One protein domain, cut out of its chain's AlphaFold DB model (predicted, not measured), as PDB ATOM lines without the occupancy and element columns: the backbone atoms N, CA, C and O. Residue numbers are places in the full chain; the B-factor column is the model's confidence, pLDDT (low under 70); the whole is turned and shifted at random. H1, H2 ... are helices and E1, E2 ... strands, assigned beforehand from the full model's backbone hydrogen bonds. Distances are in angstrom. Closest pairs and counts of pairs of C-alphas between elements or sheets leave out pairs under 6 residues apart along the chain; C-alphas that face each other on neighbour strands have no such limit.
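This is residues 54 to 152 of the 319 residues of an uncharacterized protein of Candidatus Saccharibacteria bacterium 32-50-10 (UniProt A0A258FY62). A small sheet of three strands, E1, E2 and E3, has one long helix, H1, over one of its faces, running along the strands; H1 makes the long axis, and its first residues reach past the sheet. Two long stretches with no named element, residues 84 to 105 and 135 to 152, join H1 to the sheet and follow E3. The printed part has 99 residues, with H1, E1, E2 and E3 in that order along the chain; the sheet order is E1 - E2 - E3, antiparallel. The class is mixed, helices and strands, with under half of the residues in named elements. The whole is compact, with a radius of gyration of the C-alphas of 13.2 A, and elongated, spanning 44 by 24 by 24 A.

E1, residues 106 to 112, and E2, residues 119 to 125, form an antiparallel hairpin at 168 degrees, with N 108 and O 123 2.9 A apart, within hydrogen-bond range. E2 and E3, residues 130 to 134, form another at 165 degrees, with N 124 and O 131 at 2.8 A. The three make a meander, each strand the antiparallel neighbour of the one before. Residues 131 to 132 of E3 also pair, antiparallel, with residues 141 to 142. H1, residues 54 to 83, is on the sheet at a height of 8.1 A, in two layers, helix on one face of a sheet. It lies over E2 and E3, along the strands, at 26 degrees to E2 on the local plane. The closest C-alphas of H1 and E2 are those of Leu 65 and Ala 124, 5.7 A apart; those of H1 and E3 are Leu 69 and Ile 133, 6.4 A. H1 and E1 are near each other, with 5 pairs of C-alphas within 10 A. In H1 every O i to N i+4 pair is within hydrogen-bond range.

E1 measures 20.6 A from first to last C-alpha, E2 20.2 A and E3 13.7 A, ending at C-alpha 134 (206.614, 201.341, 163.442). H1 measures 43.2 A, from C-alpha 54 at (215.338, 226.386, 174.524).

The C-alphas of Asn 54 and Thr 116, the two farthest apart, are 45.0 A apart. The printed part has no cut. The link from H1 to E1 is long, 22 residues. Mean pLDDT of the printed part is 84.7; residues 54 to 58, 103 and 147 to 152 are under 70.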
ATOM      1  N   ASN A  54     215.388 227.809 174.175       55.28
ATOM      2  CA  ASN A  54     215.338 226.386 174.524       55.28
ATOM      3  C   ASN A  54     214.028 225.724 174.058       55.28
ATOM      4  O   ASN A  54     214.050 224.639 173.473       55.28
ATOM      5  N   GLY A  55     212.890 226.404 174.233       55.44
ATOM      6  CA  GLY A  55     211.593 225.913 173.758       55.44
ATOM      7  C   GLY A  55     211.501 225.807 172.229       55.44
ATOM      8  O   GLY A  55     210.968 224.826 171.705       55.44
ATOM      9  N   ILE A  56     212.041 226.787 171.496       67.38
ATOM     10  CA  ILE A  56     212.068 226.778 170.023       67.38
ATOM     11  C   ILE A  56     212.957 225.646 169.504       67.38
ATOM     12  O   ILE A  56     212.527 224.903 168.622       67.38
ATOM     13  N   GLN A  57     214.157 225.475 170.067       68.25
ATOM     14  CA  GLN A  57     215.067 224.399 169.675       68.25
ATOM     15  C   GLN A  57     214.452 223.014 169.891       68.25
ATOM     16  O   GLN A  57     214.621 222.137 169.041       68.25
ATOM     17  N   ASN A  58     213.712 222.820 170.988       68.62
ATOM     18  CA  ASN A  58     213.045 221.550 171.247       68.62
ATOM     19  C   ASN A  58     211.956 221.268 170.202       68.62
ATOM     20  O   ASN A  58     211.974 220.223 169.561       68.62
ATOM     21  N   ARG A  59     211.065 222.234 169.935       70.44
ATOM     22  CA  ARG A  59     210.021 222.081 168.901       70.44
ATOM     23  C   ARG A  59     210.602 221.829 167.510       70.44
ATOM     24  O   ARG A  59     210.089 220.979 166.785       70.44
ATOM     25  N   ALA A  60     211.677 222.532 167.154       79.25
ATOM     26  CA  ALA A  60     212.382 222.316 165.893       79.25
ATOM     27  C   ALA A  60     212.987 220.905 165.822       79.25
ATOM     28  O   ALA A  60     212.861 220.240 164.799       79.25
ATOM     29  N   THR A  61     213.573 220.423 166.923       83.94
ATOM     30  CA  THR A  61     214.119 219.062 167.019       83.94
ATOM     31  C   THR A  61     213.031 218.008 166.831       83.94
ATOM     32  O   THR A  61     213.188 217.117 166.002       83.94
ATOM     33  N   VAL A  62     211.903 218.131 167.537       84.81
ATOM     34  CA  VAL A  62     210.766 217.208 167.393       84.81
ATOM     35  C   VAL A  62     210.248 217.209 165.958       84.81
ATOM     36  O   VAL A  62     210.077 216.148 165.364       84.81
ATOM     37  N   SER A  63     210.055 218.389 165.361       89.06
ATOM     38  CA  SER A  63     209.605 218.503 163.971       89.06
ATOM     39  C   SER A  63     210.588 217.866 162.986       89.06
ATOM     40  O   SER A  63     210.152 217.233 162.029       89.06
ATOM     41  N   LEU A  64     211.896 218.017 163.208       90.50
ATOM     42  CA  LEU A  64     212.936 217.435 162.362       90.50
ATOM     43  C   LEU A  64     212.924 215.902 162.433       90.50
ATOM     44  O   LEU A  64     212.848 215.239 161.399       90.50
ATOM     45  N   LEU A  65     212.963 215.339 163.646       90.50
ATOM     46  CA  LEU A  65     213.007 213.888 163.849       90.50
ATOM     47  C   LEU A  65     211.727 213.216 163.340       90.50
ATOM     48  O   LEU A  65     211.793 212.230 162.608       90.50
ATOM     49  N   THR A  66     210.559 213.774 163.665       91.25
ATOM     50  CA  THR A  66     209.268 213.216 163.234       91.25
ATOM     51  C   THR A  66     209.077 213.300 161.720       91.25
ATOM     52  O   THR A  66     208.659 212.313 161.116       91.25
ATOM     53  N   ALA A  67     209.457 214.412 161.075       92.06
ATOM     54  CA  ALA A  67     209.409 214.527 159.618       92.06
ATOM     55  C   ALA A  67     210.324 213.498 158.939       92.06
ATOM     56  O   ALA A  67     209.897 212.814 158.004       92.06
ATOM     57  N   LYS A  68     211.554 213.327 159.447       92.75
ATOM     58  CA  LYS A  68     212.499 212.339 158.911       92.75
ATOM     59  C   LYS A  68     211.990 210.908 159.061       92.75
ATOM     60  O   LYS A  68     212.110 210.118 158.120       92.75
ATOM     61  N   LEU A  69     211.386 210.582 160.204       93.81
ATOM     62  CA  LEU A  69     210.743 209.288 160.431       93.81
ATOM     63  C   LEU A  69     209.600 209.057 159.449       93.81
ATOM     64  O   LEU A  69     209.565 208.013 158.811       93.81
ATOM     65  N   SER A  70     208.698 210.026 159.273       93.25
ATOM     66  CA  SER A  70     207.572 209.890 158.344       93.25
ATOM     67  C   SER A  70     208.012 209.741 156.888       93.25
ATOM     68  O   SER A  70     207.413 208.965 156.149       93.25
ATOM     69  N   MET A  71     209.052 210.462 156.459       91.94
ATOM     70  CA  MET A  71     209.606 210.320 155.108       91.94
ATOM     71  C   MET A  71     210.231 208.939 154.898       91.94
ATOM     72  O   MET A  71     209.924 208.269 153.916       91.94
ATOM     73  N   THR A  72     211.067 208.499 155.839       93.94
ATOM     74  CA  THR A  72     211.750 207.202 155.748       93.94
ATOM     75  C   THR A  72     210.763 206.039 155.854       93.94
ATOM     76  O   THR A  72     210.841 205.106 155.066       93.94
ATOM     77  N   ALA A  73     209.785 206.114 156.760       94.25
ATOM     78  CA  ALA A  73     208.732 205.109 156.894       94.25
ATOM     79  C   ALA A  73     207.954 204.915 155.588       94.25
ATOM     80  O   ALA A  73     207.744 203.787 155.167       94.25
ATOM     81  N   LYS A  74     207.588 206.006 154.900       93.00
ATOM     82  CA  LYS A  74     206.913 205.920 153.595       93.00
ATOM     83  C   LYS A  74     207.769 205.226 152.538       93.00
ATOM     84  O   LYS A  74     207.229 204.468 151.742       93.00
ATOM     85  N   ALA A  75     209.078 205.476 152.527       92.75
ATOM     86  CA  ALA A  75     209.990 204.796 151.611       92.75
ATOM     87  C   ALA A  75     210.078 203.290 151.913       92.75
ATOM     88  O   ALA A  75     209.983 202.481 150.997       92.75
ATOM     89  N   LEU A  76     210.168 202.913 153.192       94.12
ATOM     90  CA  LEU A  76     210.200 201.508 153.615       94.12
ATOM     91  C   LEU A  76     208.891 200.771 153.293       94.12
ATOM     92  O   LEU A  76     208.922 199.638 152.819       94.12
ATOM     93  N   GLU A  77     207.740 201.413 153.509       93.56
ATOM     94  CA  GLU A  77     206.432 200.855 153.138       93.56
ATOM     95  C   GLU A  77     206.295 200.712 151.612       93.56
ATOM     96  O   GLU A  77     205.742 199.723 151.132       93.56
ATOM     97  N   ALA A  78     206.849 201.646 150.831       92.56
ATOM     98  CA  ALA A  78     206.895 201.528 149.374       92.56
ATOM     99  C   ALA A  78     207.782 200.357 148.914       92.56
ATOM    100  O   ALA A  78     207.369 199.593 148.042       92.56
ATOM    101  N   ASP A  79     208.955 200.163 149.528       93.06
ATOM    102  CA  ASP A  79     209.815 199.008 149.237       93.06
ATOM    103  C   ASP A  79     209.105 197.688 149.549       93.06
ATOM    104  O   ASP A  79     209.170 196.751 148.749       93.06
ATOM    105  N   ARG A  80     208.393 197.610 150.682       93.12
ATOM    106  CA  ARG A  80     207.599 196.429 151.039       93.12
ATOM    107  C   ARG A  80     206.475 196.180 150.043       93.12
ATOM    108  O   ARG A  80     206.254 195.028 149.682       93.12
ATOM    109  N   ALA A  81     205.780 197.222 149.594       92.25
ATOM    110  CA  ALA A  81     204.692 197.082 148.628       92.25
ATOM    111  C   ALA A  81     205.162 196.468 147.296       92.25
ATOM    112  O   ALA A  81     204.384 195.789 146.630       92.25
ATOM    113  N   VAL A  82     206.428 196.679 146.920       92.25
ATOM    114  CA  VAL A  82     207.027 196.112 145.701       92.25
ATOM    115  C   VAL A  82     207.639 194.731 145.950       92.25
ATOM    116  O   VAL A  82     207.447 193.818 145.150       92.25
ATOM    117  N   ASN A  83     208.375 194.560 147.051       90.19
ATOM    118  CA  ASN A  83     209.215 193.381 147.283       90.19
ATOM    119  C   ASN A  83     208.579 192.328 148.208       90.19
ATOM    120  O   ASN A  83     209.159 191.265 148.409       90.19
ATOM    121  N   ASN A  84     207.410 192.612 148.791       91.25
ATOM    122  CA  ASN A  84     206.738 191.834 149.845       91.25
ATOM    123  C   ASN A  84     207.533 191.669 151.154       91.25
ATOM    124  O   ASN A  84     207.073 190.992 152.070       91.25
ATOM    125  N   ILE A  85     208.698 192.303 151.268       93.12
ATOM    126  CA  ILE A  85     209.570 192.283 152.443       93.12
ATOM    127  C   ILE A  85     210.139 193.679 152.680       93.12
ATOM    128  O   ILE A  85     210.306 194.453 151.736       93.12
ATOM    129  N   TYR A  86     210.486 193.987 153.925       94.38
ATOM    130  CA  TYR A  86     211.279 195.175 154.213       94.38
ATOM    131  C   TYR A  86     212.757 194.950 153.874       94.38
ATOM    132  O   TYR A  86     213.262 193.828 154.022       94.38
ATOM    133  N   PRO A  87     213.478 196.003 153.447       94.44
ATOM    134  CA  PRO A  87     214.902 195.911 153.156       94.44
ATOM    135  C   PRO A  87     215.688 195.535 154.415       94.44
ATOM    136  O   PRO A  87     215.333 195.922 155.525       94.44
ATOM    137  N   SER A  88     216.792 194.805 154.255       92.19
ATOM    138  CA  SER A  88     217.626 194.375 155.386       92.19
ATOM    139  C   SER A  88     218.454 195.497 156.023       92.19
ATOM    140  O   SER A  88     219.053 195.319 157.080       92.19
ATOM    141  N   SER A  89     218.517 196.662 155.378       91.56
ATOM    142  CA  SER A  89     219.211 197.842 155.882       91.56
ATOM    143  C   SER A  89     218.660 199.110 155.231       91.56
ATOM    144  O   SER A  89     218.076 199.063 154.149       91.56
ATOM    145  N   LEU A  90     218.932 200.270 155.830       91.25
ATOM    146  CA  LEU A  90     218.618 201.557 155.202       91.25
ATOM    147  C   LEU A  90     219.444 201.832 153.936       91.25
ATOM    148  O   LEU A  90     219.044 202.665 153.132       91.25
ATOM    149  N   ALA A  91     220.576 201.149 153.740       90.38
ATOM    150  CA  ALA A  91     221.392 201.279 152.533       90.38
ATOM    151  C   ALA A  91     220.792 200.520 151.337       90.38
ATOM    152  O   ALA A  91     220.983 200.921 150.196       90.38
ATOM    153  N   THR A  92     220.052 199.439 151.598       91.06
ATOM    154  CA  THR A  92     219.374 198.641 150.565       91.06
ATOM    155  C   THR A  92     217.940 199.096 150.298       91.06
ATOM    156  O   THR A  92     217.328 198.647 149.332       91.06
ATOM    157  N   ALA A  93     217.418 200.005 151.121       90.38
ATOM    158  CA  ALA A  93     216.122 200.639 150.926       90.38
ATOM    159  C   ALA A  93     216.082 201.532 149.670       90.38
ATOM    160  O   ALA A  93     217.116 201.875 149.090       90.38
ATOM    161  N   ASN A  94     214.876 201.934 149.275       88.38
ATOM    162  CA  ASN A  94     214.572 202.751 148.109       88.38
ATOM    163  C   ASN A  94     215.179 202.163 146.824       88.38
ATOM    164  O   ASN A  94     215.964 202.817 146.135       88.38
ATOM    165  N   ASN A  95     214.872 200.895 146.540       83.62
ATOM    166  CA  ASN A  95     215.446 200.141 145.413       83.62
ATOM    167  C   ASN A  95     216.991 200.172 145.355       83.62
ATOM    168  O   ASN A  95     217.581 200.246 144.278       83.62
ATOM    169  N   GLY A  96     217.658 200.149 146.512       82.88
ATOM    170  CA  GLY A  96     219.120 200.188 146.604       82.88
ATOM    171  C   GLY A  96     219.750 201.575 146.445       82.88
ATOM    172  O   GLY A  96     220.973 201.682 146.474       82.88
ATOM    173  N   ALA A  97     218.955 202.643 146.310       87.12
ATOM    174  CA  ALA A  97     219.463 204.015 146.369       87.12
ATOM    175  C   ALA A  97     219.838 204.444 147.801       87.12
ATOM    176  O   ALA A  97     220.572 205.414 147.992       87.12
ATOM    177  N   GLY A  98     219.331 203.721 148.802       89.06
ATOM    178  CA  GLY A  98     219.537 203.993 150.211       89.06
ATOM    179  C   GLY A  98     218.739 205.193 150.725       89.06
ATOM    180  O   GLY A  98     218.143 205.973 149.976       89.06
ATOM    181  N   ILE A  99     218.728 205.343 152.047       90.31
ATOM    182  CA  ILE A  99     218.161 206.498 152.744       90.31
ATOM    183  C   ILE A  99     219.302 207.399 153.207       90.31
ATOM    184  O   ILE A  99     220.145 206.990 154.004       90.31
ATOM    185  N   ALA A 100     219.312 208.644 152.731       82.00
ATOM    186  CA  ALA A 100     220.296 209.631 153.156       82.00
ATOM    187  C   ALA A 100     220.151 209.947 154.652       82.00
ATOM    188  O   ALA A 100     219.044 210.216 155.136       82.00
ATOM    189  N   THR A 101     221.268 209.965 155.376       72.56
ATOM    190  CA  THR A 101     221.336 210.493 156.739       72.56
ATOM    191  C   THR A 101     221.471 212.014 156.680       72.56
ATOM    192  O   THR A 101     222.300 212.551 155.945       72.56
ATOM    193  N   ASP A 102     220.619 212.728 157.418       73.94
ATOM    194  CA  ASP A 102     220.697 214.189 157.489       73.94
ATOM    195  C   ASP A 102     221.754 214.602 158.521       73.94
ATOM    196  O   ASP A 102     221.991 213.902 159.510       73.94
ATOM    197  N   GLN A 103     222.380 215.766 158.329       69.62
ATOM    198  CA  GLN A 103     223.333 216.312 159.298       69.62
ATOM    199  C   GLN A 103     222.648 216.510 160.661       69.62
ATOM    200  O   GLN A 103     221.705 217.289 160.785       69.62
ATOM    201  N   GLY A 104     223.127 215.804 161.689       77.06
ATOM    202  CA  GLY A 104     222.614 215.912 163.059       77.06
ATOM    203  C   GLY A 104     221.411 215.024 163.400       77.06
ATOM    204  O   GLY A 104     220.863 215.186 164.490       77.06
ATOM    205  N   VAL A 105     221.019 214.094 162.521       87.38
ATOM    206  CA  VAL A 105     220.027 213.045 162.812       87.38
ATOM    207  C   VAL A 105     220.630 211.680 162.512       87.38
ATOM    208  O   VAL A 105     221.040 211.408 161.384       87.38
ATOM    209  N   THR A 106     220.627 210.800 163.505       87.62
ATOM    210  CA  THR A 106     221.022 209.403 163.324       87.62
ATOM    211  C   THR A 106     219.783 208.523 163.237       87.62
ATOM    212  O   THR A 106     218.794 208.769 163.931       87.62
ATOM    213  N   LEU A 107     219.836 207.510 162.369       89.81
ATOM    214  CA  LEU A 107     218.766 206.538 162.181       89.81
ATOM    215  C   LEU A 107     219.228 205.149 162.602       89.81
ATOM    216  O   LEU A 107     220.228 204.660 162.083       89.81
ATOM    217  N   ASP A 108     218.438 204.501 163.451       88.56
ATOM    218  CA  ASP A 108     218.562 203.072 163.718       88.56
ATOM    219  C   ASP A 108     217.318 202.357 163.217       88.56
ATOM    220  O   ASP A 108     216.187 202.793 163.444       88.56
ATOM    221  N   TYR A 109     217.530 201.241 162.538       90.38
ATOM    222  CA  TYR A 109     216.491 200.530 161.819       90.38
ATOM    223  C   TYR A 109     216.545 199.048 162.157       90.38
ATOM    224  O   TYR A 109     217.597 198.418 162.051       90.38
ATOM    225  N   THR A 110     215.399 198.501 162.542       89.56
ATOM    226  CA  THR A 110     215.199 197.070 162.742       89.56
ATOM    227  C   THR A 110     213.981 196.608 161.957       89.56
ATOM    228  O   THR A 110     213.032 197.363 161.730       89.56
ATOM    229  N   TYR A 111     214.016 195.359 161.514       91.62
ATOM    230  CA  TYR A 111     212.972 194.761 160.697       91.62
ATOM    231  C   TYR A 111     212.772 193.303 161.090       91.62
ATOM    232  O   TYR A 111     213.691 192.652 161.587       91.62
ATOM    233  N   ASP A 112     211.573 192.798 160.837       91.06
ATOM    234  CA  ASP A 112     211.240 191.387 160.948       91.06
ATOM    235  C   ASP A 112     210.373 190.990 159.748       91.06
ATOM    236  O   ASP A 112     209.235 191.433 159.598       91.06
ATOM    237  N   ASN A 113     210.950 190.165 158.873       92.88
ATOM    238  CA  ASN A 113     210.290 189.616 157.687       92.88
ATOM    239  C   ASN A 113     209.825 188.159 157.898       92.88
ATOM    240  O   ASN A 113     209.465 187.497 156.930       92.88
ATOM    241  N   SER A 114     209.897 187.622 159.123       88.12
ATOM    242  CA  SER A 114     209.603 186.207 159.402       88.12
ATOM    243  C   SER A 114     208.108 185.896 159.555       88.12
ATOM    244  O   SER A 114     207.708 184.738 159.428       88.12
ATOM    245  N   GLY A 115     207.277 186.911 159.812       82.06
ATOM    246  CA  GLY A 115     205.825 186.780 159.955       82.06
ATOM    247  C   GLY A 115     205.052 186.850 158.632       82.06
ATOM    248  O   GLY A 115     205.569 187.276 157.603       82.06
ATOM    249  N   THR A 116     203.762 186.492 158.676       83.12
ATOM    250  CA  THR A 116     202.819 186.682 157.550       83.12
ATOM    251  C   THR A 116     202.610 188.152 157.203       83.12
ATOM    252  O   THR A 116     202.251 188.482 156.076       83.12
ATOM    253  N   GLU A 117     202.832 189.031 158.178       86.81
ATOM    254  CA  GLU A 117     202.881 190.467 157.986       86.81
ATOM    255  C   GLU A 117     204.257 190.977 158.434       86.81
ATOM    256  O   GLU A 117     204.521 191.021 159.638       86.81
ATOM    257  N   PRO A 118     205.155 191.321 157.493       90.81
ATOM    258  CA  PRO A 118     206.432 191.924 157.837       90.81
ATOM    259  C   PRO A 118     206.230 193.204 158.642       90.81
ATOM    260  O   PRO A 118     205.315 193.985 158.354       90.81
ATOM    261  N   VAL A 119     207.122 193.459 159.598       92.50
ATOM    262  CA  VAL A 119     207.117 194.673 160.426       92.50
ATOM    263  C   VAL A 119     208.483 195.349 160.423       92.50
ATOM    264  O   VAL A 119     209.520 194.709 160.244       92.50
ATOM    265  N   PHE A 120     208.492 196.659 160.658       93.38
ATOM    266  CA  PHE A 120     209.720 197.401 160.927       93.38
ATOM    267  C   PHE A 120     209.561 198.314 162.134       93.38
ATOM    268  O   PHE A 120     208.453 198.704 162.521       93.38
ATOM    269  N   CYS A 121     210.699 198.696 162.695       92.12
ATOM    270  CA  CYS A 121     210.805 199.769 163.657       92.12
ATOM    271  C   CYS A 121     211.982 200.666 163.263       92.12
ATOM    272  O   CYS A 121     213.105 200.206 163.062       92.12
ATOM    273  N   LEU A 122     211.720 201.963 163.152       92.50
ATOM    274  CA  LEU A 122     212.723 202.975 162.851       92.50
ATOM    275  C   LEU A 122     212.837 203.939 164.031       92.50
ATOM    276  O   LEU A 122     211.822 204.380 164.568       92.50
ATOM    277  N   THR A 123     214.062 204.274 164.422       89.88
ATOM    278  CA  THR A 123     214.389 205.289 165.431       89.88
ATOM    279  C   THR A 123     215.154 206.418 164.769       89.88
ATOM    280  O   THR A 123     216.109 206.158 164.045       89.88
ATOM    281  N   ALA A 124     214.765 207.660 165.040       90.25
ATOM    282  CA  ALA A 124     215.517 208.851 164.684       90.25
ATOM    283  C   ALA A 124     215.874 209.593 165.962       90.25
ATOM    284  O   ALA A 124     214.997 209.908 166.769       90.25
ATOM    285  N   TYR A 125     217.156 209.882 166.142       85.69
ATOM    286  CA  TYR A 125     217.641 210.500 167.364       85.69
ATOM    287  C   TYR A 125     218.775 211.480 167.103       85.69
ATOM    288  O   TYR A 125     219.460 211.451 166.079       85.69
ATOM    289  N   ASN A 126     218.969 212.355 168.080       82.50
ATOM    290  CA  ASN A 126     220.141 213.204 168.214       82.50
ATOM    291  C   ASN A 126     220.501 213.335 169.704       82.50
ATOM    292  O   ASN A 126     220.041 212.560 170.537       82.50
ATOM    293  N   ASN A 127     221.316 214.325 170.064       74.12
ATOM    294  CA  ASN A 127     221.706 214.579 171.454       74.12
ATOM    295  C   ASN A 127     220.615 215.240 172.325       74.12
ATOM    296  O   ASN A 127     220.914 215.674 173.436       74.12
ATOM    297  N   ARG A 128     219.384 215.389 171.823       73.31
ATOM    298  CA  ARG A 128     218.283 216.095 172.502       73.31
ATOM    299  C   ARG A 128     217.025 215.254 172.634       73.31
ATOM    300  O   ARG A 128     216.341 215.383 173.645       73.31
ATOM    301  N   ALA A 129     216.701 214.441 171.635       77.38
ATOM    302  CA  ALA A 129     215.494 213.628 171.639       77.38
ATOM    303  C   ALA A 129     215.659 212.359 170.794       77.38
ATOM    304  O   ALA A 129     216.527 212.280 169.922       77.38
ATOM    305  N   SER A 130     214.780 211.390 171.047       84.56
ATOM    306  CA  SER A 130     214.633 210.168 170.264       84.56
ATOM    307  C   SER A 130     213.159 209.942 169.966       84.56
ATOM    308  O   SER A 130     212.324 209.986 170.867       84.56
ATOM    309  N   TYR A 131     212.844 209.687 168.703       87.56
ATOM    310  CA  TYR A 131     211.507 209.321 168.259       87.56
ATOM    311  C   TYR A 131     211.570 208.018 167.477       87.56
ATOM    312  O   TYR A 131     212.569 207.704 166.831       87.56
ATOM    313  N   THR A 132     210.472 207.279 167.491       89.50
ATOM    314  CA  THR A 132     210.318 206.028 166.766       89.50
ATOM    315  C   THR A 132     209.016 205.996 165.976       89.50
ATOM    316  O   THR A 132     208.019 206.609 166.353       89.50
ATOM    317  N   ILE A 133     209.023 205.277 164.857       93.88
ATOM    318  CA  ILE A 133     207.826 204.926 164.095       93.88
ATOM    319  C   ILE A 133     207.895 203.443 163.729       93.88
ATOM    320  O   ILE A 133     208.972 202.919 163.429       93.88
ATOM    321  N   ARG A 134     206.750 202.762 163.784       93.31
ATOM    322  CA  ARG A 134     206.614 201.341 163.442       93.31
ATOM    323  C   ARG A 134     205.734 201.171 162.211       93.31
ATOM    324  O   ARG A 134     204.924 202.052 161.916       93.31
ATOM    325  N   SER A 135     205.849 200.029 161.544       91.31
ATOM    326  CA  SER A 135     204.936 199.641 160.461       91.31
ATOM    327  C   SER A 135     203.472 199.801 160.883       91.31
ATOM    328  O   SER A 135     203.099 199.431 162.000       91.31
ATOM    329  N   GLY A 136     202.658 200.398 160.014       84.81
ATOM    330  CA  GLY A 136     201.245 200.692 160.296       84.81
ATOM    331  C   GLY A 136     200.976 201.852 161.274       84.81
ATOM    332  O   GLY A 136     199.817 202.171 161.531       84.81
ATOM    333  N   SER A 137     202.004 202.525 161.810       87.06
ATOM    334  CA  SER A 137     201.815 203.701 162.673       87.06
ATOM    335  C   SER A 137     201.536 204.959 161.848       87.06
ATOM    336  O   SER A 137     202.295 205.304 160.945       87.06
ATOM    337  N   ALA A 138     200.485 205.705 162.198       84.75
ATOM    338  CA  ALA A 138     200.131 206.949 161.505       84.75
ATOM    339  C   ALA A 138     201.069 208.127 161.831       84.75
ATOM    340  O   ALA A 138     201.102 209.126 161.113       84.75
ATOM    341  N   SER A 139     201.798 208.064 162.945       85.38
ATOM    342  CA  SER A 139     202.666 209.146 163.413       85.38
ATOM    343  C   SER A 139     203.816 208.598 164.248       85.38
ATOM    344  O   SER A 139     203.693 207.546 164.874       85.38
ATOM    345  N   ALA A 140     204.933 209.324 164.249       90.38
ATOM    346  CA  ALA A 140     206.063 209.024 165.113       90.38
ATOM    347  C   ALA A 140     205.716 209.326 166.578       90.38
ATOM    348  O   ALA A 140     205.071 210.327 166.886       90.38
ATOM    349  N   THR A 141     206.183 208.467 167.475       84.06
ATOM    350  CA  THR A 141     206.037 208.602 168.925       84.06
ATOM    351  C   THR A 141     207.405 208.766 169.559       84.06
ATOM    352  O   THR A 141     208.405 208.315 169.011       84.06
ATOM    353  N   GLU A 142     207.468 209.394 170.721       79.25
ATOM    354  CA  GLU A 142     208.718 209.500 171.468       79.25
ATOM    355  C   GLU A 142     209.214 208.111 171.905       79.25
ATOM    356  O   GLU A 142     208.411 207.242 172.250       79.25
ATOM    357  N   GLY A 143     210.526 207.877 171.826       76.62
ATOM    358  CA  GLY A 143     211.142 206.599 172.180       76.62
ATOM    359  C   GLY A 143     212.167 206.073 171.174       76.62
ATOM    360  O   GLY A 143     212.630 206.789 170.287       76.62
ATOM    361  N   ALA A 144     212.524 204.797 171.321       81.94
ATOM    362  CA  ALA A 144     213.447 204.077 170.445       81.94
ATOM    363  C   ALA A 144     212.979 202.632 170.220       81.94
ATOM    364  O   ALA A 144     212.205 202.071 171.001       81.94
ATOM    365  N   CYS A 145     213.459 202.028 169.141       80.00
ATOM    366  CA  CYS A 145     213.274 200.617 168.836       80.00
ATOM    367  C   CYS A 145     214.146 199.742 169.736       80.00
ATOM    368  O   CYS A 145     215.244 200.133 170.136       80.00
ATOM    369  N   ALA A 146     213.687 198.520 170.009       71.06
ATOM    370  CA  ALA A 146     214.516 197.525 170.678       71.06
ATOM    371  C   ALA A 146     215.787 197.258 169.846       71.06
ATOM    372  O   ALA A 146     215.693 197.031 168.641       71.06
ATOM    373  N   GLY A 147     216.962 197.307 170.483       65.12
ATOM    374  CA  GLY A 147     218.260 197.075 169.829       65.12
ATOM    375  C   GLY A 147     218.893 198.292 169.138       65.12
ATOM    376  O   GLY A 147     219.944 198.147 168.525       65.12
ATOM    377  N   SER A 148     218.290 199.480 169.242       69.50
ATOM    378  CA  SER A 148     218.870 200.736 168.751       69.50
ATOM    379  C   SER A 148     220.199 201.057 169.467       69.50
ATOM    380  O   SER A 148     220.264 201.082 170.694       69.50
ATOM    381  N   THR A 149     221.254 201.315 168.688       61.62
ATOM    382  CA  THR A 149     222.548 201.895 169.095       61.62
ATOM    383  C   THR A 149     222.492 203.392 169.397       61.62
ATOM    384  O   THR A 149     223.542 204.000 169.631       61.62
ATOM    385  N   ALA A 150     221.296 203.990 169.418       59.38
ATOM    386  CA  ALA A 150     221.082 205.339 169.899       59.38
ATOM    387  C   ALA A 150     221.865 205.533 171.179       59.38
ATOM    388  O   ALA A 150     221.760 204.726 172.102       59.38
ATOM    389  N   GLY A 151     222.719 206.558 171.196       49.91
ATOM    390  CA  GLY A 151     223.498 206.938 172.361       49.91
ATOM    391  C   GLY A 151     222.557 207.375 173.480       49.91
ATOM    392  O   GLY A 151     222.480 208.561 173.777       49.91
ATOM    393  N   GLY A 152     221.887 206.401 174.101       58.28
ATOM    394  CA  GLY A 152     220.764 206.511 175.019       58.28
ATOM    395  C   GLY A 152     219.415 206.783 174.365       58.28
ATOM    396  O   GLY A 152     219.281 207.656 173.512       58.28
TER     397      GLY A 152